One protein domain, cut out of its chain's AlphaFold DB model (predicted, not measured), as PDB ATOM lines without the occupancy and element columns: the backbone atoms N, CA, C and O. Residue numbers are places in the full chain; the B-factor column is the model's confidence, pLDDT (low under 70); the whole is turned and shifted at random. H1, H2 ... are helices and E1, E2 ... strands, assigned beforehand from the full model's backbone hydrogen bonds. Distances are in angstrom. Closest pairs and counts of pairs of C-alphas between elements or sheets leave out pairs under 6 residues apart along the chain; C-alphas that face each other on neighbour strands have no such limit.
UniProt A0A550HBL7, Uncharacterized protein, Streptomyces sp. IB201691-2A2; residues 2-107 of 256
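What this domain is: This is residues 2 to 107 of the 256 residues of an uncharacterized protein of Streptomyces sp. IB201691-2A2 (UniProt A0A550HBL7). The model has little regular structure: H2 and H3 pack on H1, the hairpin E1 and E2 stands beside H3, and residues 2 to 27 loop round H1. Of 106 printed residues, 41 are in three named helices, then two antiparallel strands, class mixed. It is compact, radius of gyration of the C-alphas 14.7 A, spanning 43 by 30 by 26 A.

Where its parts are: Find C-alpha 28 at (25.264, 5.164, 28.489); H1 runs from there 22.0 A to residue 43. Then come H2, residues 50 to 57, H3, 65 to 72, E1, 75 to 78, and E2, 102 to 106, ending at (37.736, -9.049, 39.449).

How they stand to each other: H1 touches H2, closest C-alphas Ser 33 and Ser 57, 5.0 A. With residues 30 to 34 alone it touches H3, closest C-alphas Thr 30 and Gly 66, 6.1 A. N 75 of E1 and O 106 of E2 are within hydrogen-bond range, 2.8 A, as is every helix O i to N i+4 pair.

The domain as a whole: The printed part has no cut; link E1 to E2 is long; residues 2 to 9 have low confidence.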
ATOM      1  N   ALA A   2       9.061 -16.493  25.493       47.84
ATOM      2  CA  ALA A   2       8.596 -15.120  25.708       47.84
ATOM      3  C   ALA A   2       7.491 -14.831  26.746       47.84
ATOM      4  O   ALA A   2       6.396 -14.412  26.388       47.84
ATOM      5  N   MET A   3       7.839 -14.893  28.035       49.31
ATOM      6  CA  MET A   3       6.999 -14.321  29.098       49.31
ATOM      7  C   MET A   3       6.768 -12.807  28.906       49.31
ATOM      8  O   MET A   3       5.757 -12.286  29.344       49.31
ATOM      9  N   LEU A   4       7.668 -12.115  28.191       51.31
ATOM     10  CA  LEU A   4       7.576 -10.677  27.905       51.31
ATOM     11  C   LEU A   4       6.774 -10.311  26.638       51.31
ATOM     12  O   LEU A   4       6.396  -9.150  26.498       51.31
ATOM     13  N   GLU A   5       6.502 -11.249  25.716       53.44
ATOM     14  CA  GLU A   5       5.706 -10.968  24.495       53.44
ATOM     15  C   GLU A   5       4.198 -11.176  24.704       53.44
ATOM     16  O   GLU A   5       3.406 -10.693  23.901       53.44
ATOM     17  N   SER A   6       3.796 -11.873  25.773       52.41
ATOM     18  CA  SER A   6       2.390 -12.154  26.106       52.41
ATOM     19  C   SER A   6       1.788 -11.210  27.150       52.41
ATOM     20  O   SER A   6       0.646 -11.403  27.560       52.41
ATOM     21  N   LEU A   7       2.552 -10.235  27.635       55.69
ATOM     22  CA  LEU A   7       2.101  -9.304  28.662       55.69
ATOM     23  C   LEU A   7       1.428  -8.093  27.998       55.69
ATOM     24  O   LEU A   7       2.024  -7.395  27.179       55.69
ATOM     25  N   SER A   8       0.160  -7.875  28.346       58.00
ATOM     26  CA  SER A   8      -0.547  -6.619  28.101       58.00
ATOM     27  C   SER A   8      -0.071  -5.628  29.153       58.00
ATOM     28  O   SER A   8      -0.324  -5.844  30.335       58.00
ATOM     29  N   TYR A   9       0.635  -4.579  28.741       65.81
ATOM     30  CA  TYR A   9       1.104  -3.547  29.661       65.81
ATOM     31  C   TYR A   9       0.213  -2.321  29.537       65.81
ATOM     32  O   TYR A   9      -0.055  -1.860  28.423       65.81
ATOM     33  N   ASP A  10      -0.179  -1.761  30.676       71.56
ATOM     34  CA  ASP A  10      -0.580  -0.364  30.695       71.56
ATOM     35  C   ASP A  10       0.623   0.485  30.245       71.56
ATOM     36  O   ASP A  10       1.767   0.160  30.587       71.56
ATOM     37  N   PRO A  11       0.415   1.540  29.442       76.62
ATOM     38  CA  PRO A  11       1.487   2.453  29.077       76.62
ATOM     39  C   PRO A  11       2.201   2.967  30.330       76.62
ATOM     40  O   PRO A  11       1.575   3.533  31.224       76.62
ATOM     41  N   VAL A  12       3.517   2.775  30.382       78.81
ATOM     42  CA  VAL A  12       4.357   3.262  31.477       78.81
ATOM     43  C   VAL A  12       5.063   4.530  31.023       78.81
ATOM     44  O   VAL A  12       5.742   4.541  29.994       78.81
ATOM     45  N   GLU A  13       4.938   5.590  31.813       86.12
ATOM     46  CA  GLU A  13       5.773   6.777  31.680       86.12
ATOM     47  C   GLU A  13       7.089   6.563  32.435       86.12
ATOM     48  O   GLU A  13       7.096   6.158  33.597       86.12
ATOM     49  N   VAL A  14       8.216   6.806  31.763       86.94
ATOM     50  CA  VAL A  14       9.550   6.672  32.357       86.94
ATOM     51  C   VAL A  14      10.245   8.022  32.331       86.94
ATOM     52  O   VAL A  14      10.575   8.540  31.263       86.94
ATOM     53  N   GLU A  15      10.533   8.551  33.514       91.31
ATOM     54  CA  GLU A  15      11.341   9.753  33.681       91.31
ATOM     55  C   GLU A  15      12.816   9.385  33.902       91.31
ATOM     56  O   GLU A  15      13.171   8.625  34.806       91.31
ATOM     57  N   ILE A  16      13.708   9.946  33.083       91.31
ATOM     58  CA  ILE A  16      15.155   9.803  33.269       91.31
ATOM     59  C   ILE A  16      15.646  10.951  34.151       91.31
ATOM     60  O   ILE A  16      15.928  12.042  33.663       91.31
ATOM     61  N   LEU A  17      15.806  10.684  35.448       92.25
ATOM     62  CA  LEU A  17      16.248  11.695  36.419       92.25
ATOM     63  C   LEU A  17      17.674  12.201  36.157       92.25
ATOM     64  O   LEU A  17      17.996  13.360  36.422       92.25
ATOM     65  N   ARG A  18      18.568  11.311  35.703       89.81
ATOM     66  CA  ARG A  18      19.981  11.616  35.430       89.81
ATOM     67  C   ARG A  18      20.506  10.764  34.285       89.81
ATOM     68  O   ARG A  18      20.300   9.553  34.257       89.81
ATOM     69  N   GLU A  19      21.269  11.389  33.395       88.75
ATOM     70  CA  GLU A  19      21.903  10.724  32.262       88.75
ATOM     71  C   GLU A  19      23.355  11.189  32.080       88.75
ATOM     72  O   GLU A  19      23.672  12.373  32.188       88.75
ATOM     73  N   LEU A  20      24.243  10.239  31.768       88.94
ATOM     74  CA  LEU A  20      25.610  10.523  31.335       88.94
ATOM     75  C   LEU A  20      25.653  10.824  29.828       88.94
ATOM     76  O   LEU A  20      24.935  10.171  29.068       88.94
ATOM     77  N   PRO A  21      26.545  11.706  29.342       90.12
ATOM     78  CA  PRO A  21      26.622  12.043  27.923       90.12
ATOM     79  C   PRO A  21      26.707  10.807  27.018       90.12
ATOM     80  O   PRO A  21      27.446   9.857  27.287       90.12
ATOM     81  N   ARG A  22      25.955  10.818  25.915       90.75
ATOM     82  CA  ARG A  22      25.972   9.733  24.925       90.75
ATOM     83  C   ARG A  22      27.116   9.895  23.930       90.75
ATOM     84  O   ARG A  22      27.556  11.009  23.651       90.75
ATOM     85  N   HIS A  23      27.548   8.766  23.366       88.75
ATOM     86  CA  HIS A  23      28.553   8.701  22.295       88.75
ATOM     87  C   HIS A  23      29.882   9.375  22.654       88.75
ATOM     88  O   HIS A  23      30.508  10.024  21.823       88.75
ATOM     89  N   VAL A  24      30.288   9.232  23.920       92.50
ATOM     90  CA  VAL A  24      31.590   9.710  24.406       92.50
ATOM     91  C   VAL A  24      32.465   8.614  25.007       92.50
ATOM     92  O   VAL A  24      33.512   8.918  25.555       92.50
ATOM     93  N   GLY A  25      32.036   7.350  24.954       91.62
ATOM     94  CA  GLY A  25      32.766   6.237  25.572       91.62
ATOM     95  C   GLY A  25      32.354   5.897  27.011       91.62
ATOM     96  O   GLY A  25      33.096   5.206  27.697       91.62
ATOM     97  N   LEU A  26      31.178   6.336  27.481       92.00
ATOM     98  CA  LEU A  26      30.649   5.990  28.818       92.00
ATOM     99  C   LEU A  26      29.705   4.776  28.841       92.00
ATOM    100  O   LEU A  26      29.236   4.378  29.900       92.00
ATOM    101  N   GLY A  27      29.364   4.201  27.684       91.44
ATOM    102  CA  GLY A  27      28.433   3.067  27.628       91.44
ATOM    103  C   GLY A  27      26.979   3.401  28.005       91.44
ATOM    104  O   GLY A  27      26.181   2.478  28.165       91.44
ATOM    105  N   THR A  28      26.604   4.689  28.086       91.81
ATOM    106  CA  THR A  28      25.264   5.164  28.489       91.81
ATOM    107  C   THR A  28      24.133   4.444  27.761       91.81
ATOM    108  O   THR A  28      23.190   3.971  28.387       91.81
ATOM    109  N   GLY A  29      24.236   4.309  26.434       90.31
ATOM    110  CA  GLY A  29      23.194   3.663  25.635       90.31
ATOM    111  C   GLY A  29      22.981   2.193  26.000       90.31
ATOM    112  O   GLY A  29      21.853   1.718  25.944       90.31
ATOM    113  N   THR A  30      24.036   1.479  26.398       91.25
ATOM    114  CA  THR A  30      23.922   0.090  26.854       91.25
ATOM    115  C   THR A  30      23.297   0.023  28.241       91.25
ATOM    116  O   THR A  30      22.342  -0.727  28.431       91.25
ATOM    117  N   ALA A  31      23.778   0.843  29.181       92.94
ATOM    118  CA  ALA A  31      23.268   0.874  30.550       92.94
ATOM    119  C   ALA A  31      21.778   1.251  30.610       92.94
ATOM    120  O   ALA A  31      21.012   0.574  31.290       92.94
ATOM    121  N   LEU A  32      21.350   2.269  29.854       92.44
ATOM    122  CA  LEU A  32      19.941   2.665  29.780       92.44
ATOM    123  C   LEU A  32      19.072   1.580  29.141       92.44
ATOM    124  O   LEU A  32      18.026   1.252  29.686       92.44
ATOM    125  N   SER A  33      19.502   0.985  28.021       92.19
ATOM    126  CA  SER A  33      18.734  -0.093  27.381       92.19
ATOM    127  C   SER A  33      18.544  -1.293  28.316       92.19
ATOM    128  O   SER A  33      17.446  -1.831  28.389       92.19
ATOM    129  N   LEU A  34      19.586  -1.705  29.045       93.88
ATOM    130  CA  LEU A  34      19.493  -2.809  30.006       93.88
ATOM    131  C   LEU A  34      18.652  -2.434  31.233       93.88
ATOM    132  O   LEU A  34      17.830  -3.235  31.673       93.88
ATOM    133  N   GLY A  35      18.804  -1.207  31.739       93.56
ATOM    134  CA  GLY A  35      18.008  -0.676  32.843       93.56
ATOM    135  C   GLY A  35      16.514  -0.632  32.527       93.56
ATOM    136  O   GLY A  35      15.712  -1.064  33.346       93.56
ATOM    137  N   LEU A  36      16.137  -0.203  31.318       91.94
ATOM    138  CA  LEU A  36      14.739  -0.168  30.879       91.94
ATOM    139  C   LEU A  36      14.121  -1.566  30.775       91.94
ATOM    140  O   LEU A  36      12.992  -1.756  31.214       91.94
ATOM    141  N   VAL A  37      14.851  -2.559  30.250       91.88
ATOM    142  CA  VAL A  37      14.355  -3.950  30.229       91.88
ATOM    143  C   VAL A  37      14.192  -4.481  31.650       91.88
ATOM    144  O   VAL A  37      13.198  -5.141  31.953       91.88
ATOM    145  N   ARG A  38      15.142  -4.172  32.541       92.38
ATOM    146  CA  ARG A  38      15.065  -4.580  33.944       92.38
ATOM    147  C   ARG A  38      13.863  -3.960  34.656       92.38
ATOM    148  O   ARG A  38      13.163  -4.689  35.354       92.38
ATOM    149  N   LEU A  39      13.635  -2.662  34.452       90.62
ATOM    150  CA  LEU A  39      12.508  -1.908  35.001       90.62
ATOM    151  C   LEU A  39      11.171  -2.433  34.472       90.62
ATOM    152  O   LEU A  39      10.259  -2.664  35.255       90.62
ATOM    153  N   ALA A  40      11.067  -2.681  33.164       88.00
ATOM    154  CA  ALA A  40       9.864  -3.256  32.565       88.00
ATOM    155  C   ALA A  40       9.534  -4.630  33.167       88.00
ATOM    156  O   ALA A  40       8.376  -4.907  33.466       88.00
ATOM    157  N   GLY A  41      10.551  -5.466  33.403       88.19
ATOM    158  CA  GLY A  41      10.381  -6.720  34.129       88.19
ATOM    159  C   GLY A  41       9.813  -6.506  35.534       88.19
ATOM    160  O   GLY A  41       8.788  -7.097  35.866       88.19
ATOM    161  N   GLU A  42      10.433  -5.627  36.325       87.44
ATOM    162  CA  GLU A  42       9.981  -5.324  37.693       87.44
ATOM    163  C   GLU A  42       8.525  -4.867  37.750       87.44
ATOM    164  O   GLU A  42       7.736  -5.426  38.507       87.44
ATOM    165  N   LEU A  43       8.141  -3.919  36.893       86.69
ATOM    166  CA  LEU A  43       6.762  -3.425  36.814       86.69
ATOM    167  C   LEU A  43       5.753  -4.519  36.444       86.69
ATOM    168  O   LEU A  43       4.567  -4.396  36.731       86.69
ATOM    169  N   SER A  44       6.231  -5.599  35.834       84.25
ATOM    170  CA  SER A  44       5.417  -6.730  35.394       84.25
ATOM    171  C   SER A  44       5.458  -7.913  36.360       84.25
ATOM    172  O   SER A  44       4.924  -8.975  36.044       84.25
ATOM    173  N   GLY A  45       6.133  -7.780  37.507       87.19
ATOM    174  CA  GLY A  45       6.346  -8.880  38.451       87.19
ATOM    175  C   GLY A  45       7.249  -9.993  37.903       87.19
ATOM    176  O   GLY A  45       7.198 -11.127  38.375       87.19
ATOM    177  N   VAL A  46       8.067  -9.689  36.893       88.50
ATOM    178  CA  VAL A  46       8.950 -10.627  36.197       88.50
ATOM    179  C   VAL A  46      10.400 -10.217  36.403       88.50
ATOM    180  O   VAL A  46      10.795  -9.112  36.058       88.50
ATOM    181  N   THR A  47      11.256 -11.128  36.857       90.19
ATOM    182  CA  THR A  47      12.709 -10.901  36.793       90.19
ATOM    183  C   THR A  47      13.239 -11.359  35.428       90.19
ATOM    184  O   THR A  47      13.237 -12.567  35.174       90.19
ATOM    185  N   PRO A  48      13.692 -10.455  34.532       90.06
ATOM    186  CA  PRO A  48      14.212 -10.854  33.227       90.06
ATOM    187  C   PRO A  48      15.494 -11.674  33.384       90.06
ATOM    188  O   PRO A  48      16.394 -11.292  34.136       90.06
ATOM    189  N   SER A  49      15.603 -12.775  32.643       91.12
ATOM    190  CA  SER A  49      16.850 -13.541  32.566       91.12
ATOM    191  C   SER A  49      17.938 -12.767  31.807       91.12
ATOM    192  O   SER A  49      17.651 -11.806  31.090       91.12
ATOM    193  N   GLU A  50      19.203 -13.201  31.889       89.94
ATOM    194  CA  GLU A  50      20.274 -12.629  31.051       89.94
ATOM    195  C   GLU A  50      19.949 -12.740  29.545       89.94
ATOM    196  O   GLU A  50      20.241 -11.821  28.777       89.94
ATOM    197  N   ALA A  51      19.273 -13.817  29.128       88.38
ATOM    198  CA  ALA A  51      18.821 -14.000  27.750       88.38
ATOM    199  C   ALA A  51      17.727 -12.991  27.354       88.38
ATOM    200  O   ALA A  51      17.751 -12.458  26.241       88.38
ATOM    201  N   ASP A  52      16.802 -12.677  28.265       90.31
ATOM    202  CA  ASP A  52      15.793 -11.637  28.044       90.31
ATOM    203  C   ASP A  52      16.454 -10.258  27.948       90.31
ATOM    204  O   ASP A  52      16.191  -9.505  27.007       90.31
ATOM    205  N   LEU A  53      17.375  -9.945  28.865       91.19
ATOM    206  CA  LEU A  53      18.142  -8.701  28.830       91.19
ATOM    207  C   LEU A  53      18.872  -8.540  27.498       91.19
ATOM    208  O   LEU A  53      18.781  -7.476  26.886       91.19
ATOM    209  N   LEU A  54      19.544  -9.581  27.006       89.25
ATOM    210  CA  LEU A  54      20.201  -9.563  25.699       89.25
ATOM    211  C   LEU A  54      19.196  -9.288  24.569       89.25
ATOM    212  O   LEU A  54      19.367  -8.343  23.791       89.25
ATOM    213  N   LYS A  55      18.125 -10.090  24.505       87.38
ATOM    214  CA  LYS A  55      17.117 -10.046  23.438       87.38
ATOM    215  C   LYS A  55      16.442  -8.679  23.345       87.38
ATOM    216  O   LYS A  55      16.360  -8.104  22.255       87.38
ATOM    217  N   TYR A  56      15.954  -8.161  24.470       88.62
ATOM    218  CA  TYR A  56      15.132  -6.952  24.494       88.62
ATOM    219  C   TYR A  56      15.967  -5.670  24.517       88.62
ATOM    220  O   TYR A  56      15.560  -4.683  23.907       88.62
ATOM    221  N   SER A  57      17.167  -5.682  25.112       88.81
ATOM    222  CA  SER A  57      18.046  -4.503  25.068       88.81
ATOM    223  C   SER A  57      18.676  -4.298  23.693       88.81
ATOM    224  O   SER A  57      19.024  -3.168  23.348       88.81
ATOM    225  N   ARG A  58      18.830  -5.377  22.905       85.31
ATOM    226  CA  ARG A  58      19.557  -5.380  21.623       85.31
ATOM    227  C   ARG A  58      20.994  -4.853  21.777       85.31
ATOM    228  O   ARG A  58      21.504  -4.152  20.905       85.31
ATOM    229  N   ARG A  59      21.624  -5.140  22.921       86.25
ATOM    230  CA  ARG A  59      23.017  -4.788  23.251       86.25
ATOM    231  C   ARG A  59      23.891  -6.046  23.310       86.25
ATOM    232  O   ARG A  59      23.431  -7.128  22.981       86.25
ATOM    233  N   ALA A  60      25.154  -5.878  23.711       80.06
ATOM    234  CA  ALA A  60      26.162  -6.943  23.807       80.06
ATOM    235  C   ALA A  60      26.517  -7.614  22.467       80.06
ATOM    236  O   ALA A  60      26.830  -8.799  22.426       80.06
ATOM    237  N   GLY A  61      26.446  -6.856  21.366       75.44
ATOM    238  CA  GLY A  61      26.541  -7.418  20.026       75.44
ATOM    239  C   GLY A  61      27.889  -8.063  19.694       75.44
ATOM    240  O   GLY A  61      27.951  -9.214  19.270       75.44
ATOM    241  N   THR A  62      28.959  -7.294  19.878       72.81
ATOM    242  CA  THR A  62      30.338  -7.695  19.556       72.81
ATOM    243  C   THR A  62      31.165  -7.835  20.829       72.81
ATOM    244  O   THR A  62      31.937  -8.775  20.960       72.81
ATOM    245  N   SER A  63      30.959  -6.937  21.794       81.94
ATOM    246  CA  SER A  63      31.572  -6.966  23.120       81.94
ATOM    247  C   SER A  63      30.506  -7.070  24.211       81.94
ATOM    248  O   SER A  63      29.467  -6.404  24.156       81.94
ATOM    249  N   GLY A  64      30.793  -7.895  25.217       91.06
ATOM    250  CA  GLY A  64      29.977  -8.140  26.398       91.06
ATOM    251  C   GLY A  64      30.292  -7.192  27.553       91.06
ATOM    252  O   GLY A  64      29.549  -7.186  28.529       91.06
ATOM    253  N   ILE A  65      31.330  -6.348  27.455       93.75
ATOM    254  CA  ILE A  65      31.779  -5.463  28.546       93.75
ATOM    255  C   ILE A  65      30.623  -4.664  29.159       93.75
ATOM    256  O   ILE A  65      30.416  -4.712  30.370       93.75
ATOM    257  N   GLY A  66      29.821  -3.966  28.347       93.12
ATOM    258  CA  GLY A  66      28.694  -3.166  28.848       93.12
ATOM    259  C   GLY A  66      27.575  -3.998  29.490       93.12
ATOM    260  O   GLY A  66      26.906  -3.532  30.404       93.12
ATOM    261  N   PHE A  67      27.390  -5.235  29.032       94.56
ATOM    262  CA  PHE A  67      26.388  -6.163  29.556       94.56
ATOM    263  C   PHE A  67      26.832  -6.774  30.887       94.56
ATOM    264  O   PHE A  67      26.120  -6.689  31.885       94.56
ATOM    265  N   HIS A  68      28.047  -7.319  30.941       96.00
ATOM    266  CA  HIS A  68      28.585  -7.906  32.163       96.00
ATOM    267  C   HIS A  68      28.811  -6.858  33.252       96.00
ATOM    268  O   HIS A  68      28.479  -7.129  34.401       96.00
ATOM    269  N   SER A  69      29.296  -5.656  32.912       95.44
ATOM    270  CA  SER A  69      29.509  -4.576  33.892       95.44
ATOM    271  C   SER A  69      28.199  -4.008  34.428       95.44
ATOM    272  O   SER A  69      28.123  -3.655  35.605       95.44
ATOM    273  N   PHE A  70      27.140  -3.984  33.611       95.56
ATOM    274  CA  PHE A  70      25.798  -3.676  34.093       95.56
ATOM    275  C   PHE A  70      25.348  -4.695  35.142       95.56
ATOM    276  O   PHE A  70      24.814  -4.300  36.168       95.56
ATOM    277  N   LEU A  71      25.590  -5.988  34.927       95.12
ATOM    278  CA  LEU A  71      25.151  -7.044  35.843       95.12
ATOM    279  C   LEU A  71      26.019  -7.182  37.099       95.12
ATOM    280  O   LEU A  71      25.494  -7.491  38.163       95.12
ATOM    281  N   ARG A  72      27.334  -6.986  36.978       95.94
ATOM    282  CA  ARG A  72      28.317  -7.400  37.996       95.94
ATOM    283  C   ARG A  72      29.165  -6.248  38.541       95.94
ATOM    284  O   ARG A  72      29.588  -6.310  39.685       95.94
ATOM    285  N   GLY A  73      29.357  -5.174  37.774       96.75
ATOM    286  CA  GLY A  73      30.372  -4.161  38.073       96.75
ATOM    287  C   GLY A  73      31.790  -4.699  37.873       96.75
ATOM    288  O   GLY A  73      31.997  -5.625  37.092       96.75
ATOM    289  N   GLY A  74      32.757  -4.094  38.560       97.50
ATOM    290  CA  GLY A  74      34.141  -4.555  38.622       97.50
ATOM    291  C   GLY A  74      34.937  -4.366  37.330       97.50
ATOM    292  O   GLY A  74      34.550  -3.636  36.412       97.50
ATOM    293  N   PHE A  75      36.092  -5.024  37.280       98.00
ATOM    294  CA  PHE A  75      36.915  -5.179  36.088       98.00
ATOM    295  C   PHE A  75      36.530  -6.464  35.358       98.00
ATOM    296  O   PHE A  75      36.420  -7.525  35.973       98.00
ATOM    297  N   ILE A  76      36.351  -6.371  34.041       97.56
ATOM    298  CA  ILE A  76      35.824  -7.455  33.213       97.56
ATOM    299  C   ILE A  76      36.694  -7.652  31.977       97.56
ATOM    300  O   ILE A  76      37.064  -6.687  31.308       97.56
ATOM    301  N   ILE A  77      36.931  -8.919  31.639       96.94
ATOM    302  CA  ILE A  77      37.431  -9.351  30.334       96.94
ATOM    303  C   ILE A  77      36.436 -10.363  29.766       96.94
ATOM    304  O   ILE A  77      36.160 -11.383  30.400       96.94
ATOM    305  N   ASP A  78      35.898 -10.075  28.583       95.06
ATOM    306  CA  ASP A  78      35.097 -11.025  27.808       95.06
ATOM    307  C   ASP A  78      35.951 -11.733  26.740       95.06
ATOM    308  O   ASP A  78      37.060 -11.302  26.418       95.06
ATOM    309  N   GLY A  79      35.455 -12.862  26.236       92.38
ATOM    310  CA  GLY A  79      36.139 -13.703  25.252       92.38
ATOM    311  C   GLY A  79      35.811 -13.355  23.802       92.38
ATOM    312  O   GLY A  79      36.208 -14.095  22.906       92.38
ATOM    313  N   GLY A  80      35.069 -12.271  23.557       89.88
ATOM    314  CA  GLY A  80      34.526 -11.944  22.241       89.88
ATOM    315  C   GLY A  80      33.482 -12.948  21.737       89.88
ATOM    316  O   GLY A  80      32.982 -13.797  22.469       89.88
ATOM    317  N   GLN A  81      33.118 -12.834  20.463       87.19
ATOM    318  CA  GLN A  81      32.251 -13.806  19.792       87.19
ATOM    319  C   GLN A  81      33.100 -14.843  19.044       87.19
ATOM    320  O   GLN A  81      34.154 -14.476  18.521       87.19
ATOM    321  N   PRO A  82      32.652 -16.109  18.928       85.25
ATOM    322  CA  PRO A  82      33.335 -17.099  18.103       85.25
ATOM    323  C   PRO A  82      33.500 -16.594  16.670       85.25
ATOM    324  O   PRO A  82      32.510 -16.198  16.050       85.25
ATOM    325  N   ASP A  83      34.718 -16.641  16.133       84.56
ATOM    326  CA  ASP A  83      34.957 -16.337  14.725       84.56
ATOM    327  C   ASP A  83      34.445 -17.493  13.854       84.56
ATOM    328  O   ASP A  83      34.906 -18.631  13.939       84.56
ATOM    329  N   ARG A  84      33.426 -17.201  13.054       85.25
ATOM    330  CA  ARG A  84      32.800 -18.097  12.079       85.25
ATOM    331  C   ARG A  84      32.866 -17.489  10.675       85.25
ATOM    332  O   ARG A  84      32.049 -17.841   9.826       85.25
ATOM    333  N   GLY A  85      33.798 -16.560  10.441       80.62
ATOM    334  CA  GLY A  85      33.932 -15.823   9.185       80.62
ATOM    335  C   GLY A  85      32.883 -14.726   8.992       80.62
ATOM    336  O   GLY A  85      32.670 -14.278   7.868       80.62
ATOM    337  N   GLN A  86      32.190 -14.308  10.056       84.88
ATOM    338  CA  GLN A  86      31.280 -13.168   9.996       84.88
ATOM    339  C   GLN A  86      32.038 -11.840   9.900       84.88
ATOM    340  O   GLN A  86      33.134 -11.688  10.435       84.88
ATOM    341  N   GLU A  87      31.407 -10.844   9.280       83.25
ATOM    342  CA  GLU A  87      31.929  -9.477   9.238       83.25
ATOM    343  C   GLU A  87      32.145  -8.904  10.648       83.25
ATOM    344  O   GLU A  87      31.272  -8.993  11.519       83.25
ATOM    345  N   LEU A  88      33.297  -8.260  10.850       85.44
ATOM    346  CA  LEU A  88      33.625  -7.556  12.085       85.44
ATOM    347  C   LEU A  88      32.835  -6.244  12.146       85.44
ATOM    348  O   LEU A  88      33.028  -5.336  11.343       85.44
ATOM    349  N   LYS A  89      31.918  -6.155  13.110       84.94
ATOM    350  CA  LYS A  89      30.981  -5.034  13.261       84.94
ATOM    351  C   LYS A  89      31.032  -4.449  14.668       84.94
ATOM    352  O   LYS A  89      31.355  -5.173  15.613       84.94
ATOM    353  N   PRO A  90      30.653  -3.176  14.862       83.38
ATOM    354  CA  PRO A  90      30.479  -2.617  16.196       83.38
ATOM    355  C   PRO A  90      29.334  -3.303  16.954       83.38
ATOM    356  O   PRO A  90      28.379  -3.815  16.368       83.38
ATOM    357  N   SER A  91      29.375  -3.242  18.288       76.50
ATOM    358  CA  SER A  91      28.400  -3.933  19.150       76.50
ATOM    359  C   SER A  91      26.948  -3.494  18.954       76.50
ATOM    360  O   SER A  91      26.042  -4.243  19.300       76.50
ATOM    361  N   GLY A  92      26.705  -2.287  18.436       74.12
ATOM    362  CA  GLY A  92      25.354  -1.816  18.119       74.12
ATOM    363  C   GLY A  92      24.776  -2.387  16.818       74.12
ATOM    364  O   GLY A  92      23.566  -2.312  16.622       74.12
ATOM    365  N   ALA A  93      25.620  -2.948  15.948       78.81
ATOM    366  CA  ALA A  93      25.241  -3.488  14.641       78.81
ATOM    367  C   ALA A  93      25.205  -5.030  14.609       78.81
ATOM    368  O   ALA A  93      24.720  -5.616  13.641       78.81
ATOM    369  N   SER A  94      25.671  -5.688  15.673       78.38
ATOM    370  CA  SER A  94      25.681  -7.146  15.821       78.38
ATOM    371  C   SER A  94      24.521  -7.630  16.698       78.38
ATOM    372  O   SER A  94      24.182  -7.002  17.700       78.38
ATOM    373  N   ARG A  95      23.918  -8.772  16.342       77.88
ATOM    374  CA  ARG A  95      22.828  -9.412  17.105       77.88
ATOM    375  C   ARG A  95      23.162 -10.874  17.418       77.88
ATOM    376  O   ARG A  95      22.673 -11.768  16.724       77.88
ATOM    377  N   PRO A  96      24.024 -11.131  18.409       77.31
ATOM    378  CA  PRO A  96      24.408 -12.477  18.772       77.31
ATOM    379  C   PRO A  96      23.263 -13.171  19.508       77.31
ATOM    380  O   PRO A  96      22.371 -12.531  20.067       77.31
ATOM    381  N   ARG A  97      23.299 -14.504  19.498       78.50
ATOM    382  CA  ARG A  97      22.341 -15.329  20.248       78.50
ATOM    383  C   ARG A  97      22.638 -15.343  21.747       78.50
ATOM    384  O   ARG A  97      21.718 -15.516  22.535       78.50
ATOM    385  N   GLU A  98      23.901 -15.146  22.109       84.00
ATOM    386  CA  GLU A  98      24.424 -15.179  23.474       84.00
ATOM    387  C   GLU A  98      25.405 -14.010  23.663       84.00
ATOM    388  O   GLU A  98      26.058 -13.605  22.690       84.00
ATOM    389  N   PRO A  99      25.520 -13.429  24.873       86.31
ATOM    390  CA  PRO A  99      26.554 -12.432  25.120       86.31
ATOM    391  C   PRO A  99      27.942 -13.091  24.993       86.31
ATOM    392  O   PRO A  99      28.063 -14.293  25.241       86.31
ATOM    393  N   PRO A 100      29.000 -12.338  24.634       90.50
ATOM    394  CA  PRO A 100      30.373 -12.840  24.714       90.50
ATOM    395  C   PRO A 100      30.646 -13.486  26.082       90.50
ATOM    396  O   PRO A 100      30.220 -12.924  27.086       90.50
ATOM    397  N   PRO A 101      31.316 -14.646  26.170       91.81
ATOM    398  CA  PRO A 101      31.534 -15.308  27.446       91.81
ATOM    399  C   PRO A 101      32.433 -14.457  28.344       91.81
ATOM    400  O   PRO A 101      33.445 -13.909  27.904       91.81
ATOM    401  N   LEU A 102      32.079 -14.374  29.622       94.94
ATOM    402  CA  LEU A 102      32.888 -13.715  30.639       94.94
ATOM    403  C   LEU A 102      34.104 -14.590  30.974       94.94
ATOM    404  O   LEU A 102      33.941 -15.681  31.511       94.94
ATOM    405  N   ILE A 103      35.312 -14.109  30.672       96.31
ATOM    406  CA  ILE A 103      36.567 -14.851  30.879       96.31
ATOM    407  C   ILE A 103      37.200 -14.508  32.224       96.31
ATOM    408  O   ILE A 103      37.715 -15.387  32.909       96.31
ATOM    409  N   ALA A 104      37.149 -13.236  32.623       96.19
ATOM    410  CA  ALA A 104      37.620 -12.802  33.930       96.19
ATOM    411  C   ALA A 104      36.720 -11.708  34.504       96.19
ATOM    412  O   ALA A 104      36.272 -10.810  33.790       96.19
ATOM    413  N   HIS A 105      36.503 -11.779  35.814       97.38
ATOM    414  CA  HIS A 105      35.835 -10.754  36.604       97.38
ATOM    415  C   HIS A 105      36.574 -10.602  37.930       97.38
ATOM    416  O   HIS A 105      36.792 -11.587  38.634       97.38
ATOM    417  N   MET A 106      36.988  -9.379  38.240       97.38
ATOM    418  CA  MET A 106      37.736  -9.049  39.449       97.38
ATOM    419  C   MET A 106      37.221  -7.741  40.025       97.38
ATOM    420  O   MET A 106      36.755  -6.865  39.295       97.38
ATOM    421  N   GLU A 107      37.360  -7.584  41.332       97.75
ATOM    422  CA  GLU A 107      37.133  -6.295  41.964       97.75
ATOM    423  C   GLU A 107      38.237  -5.314  41.560       97.75
ATOM    424  O   GLU A 107      39.425  -5.639  41.530       97.75
TER     425      GLU A 107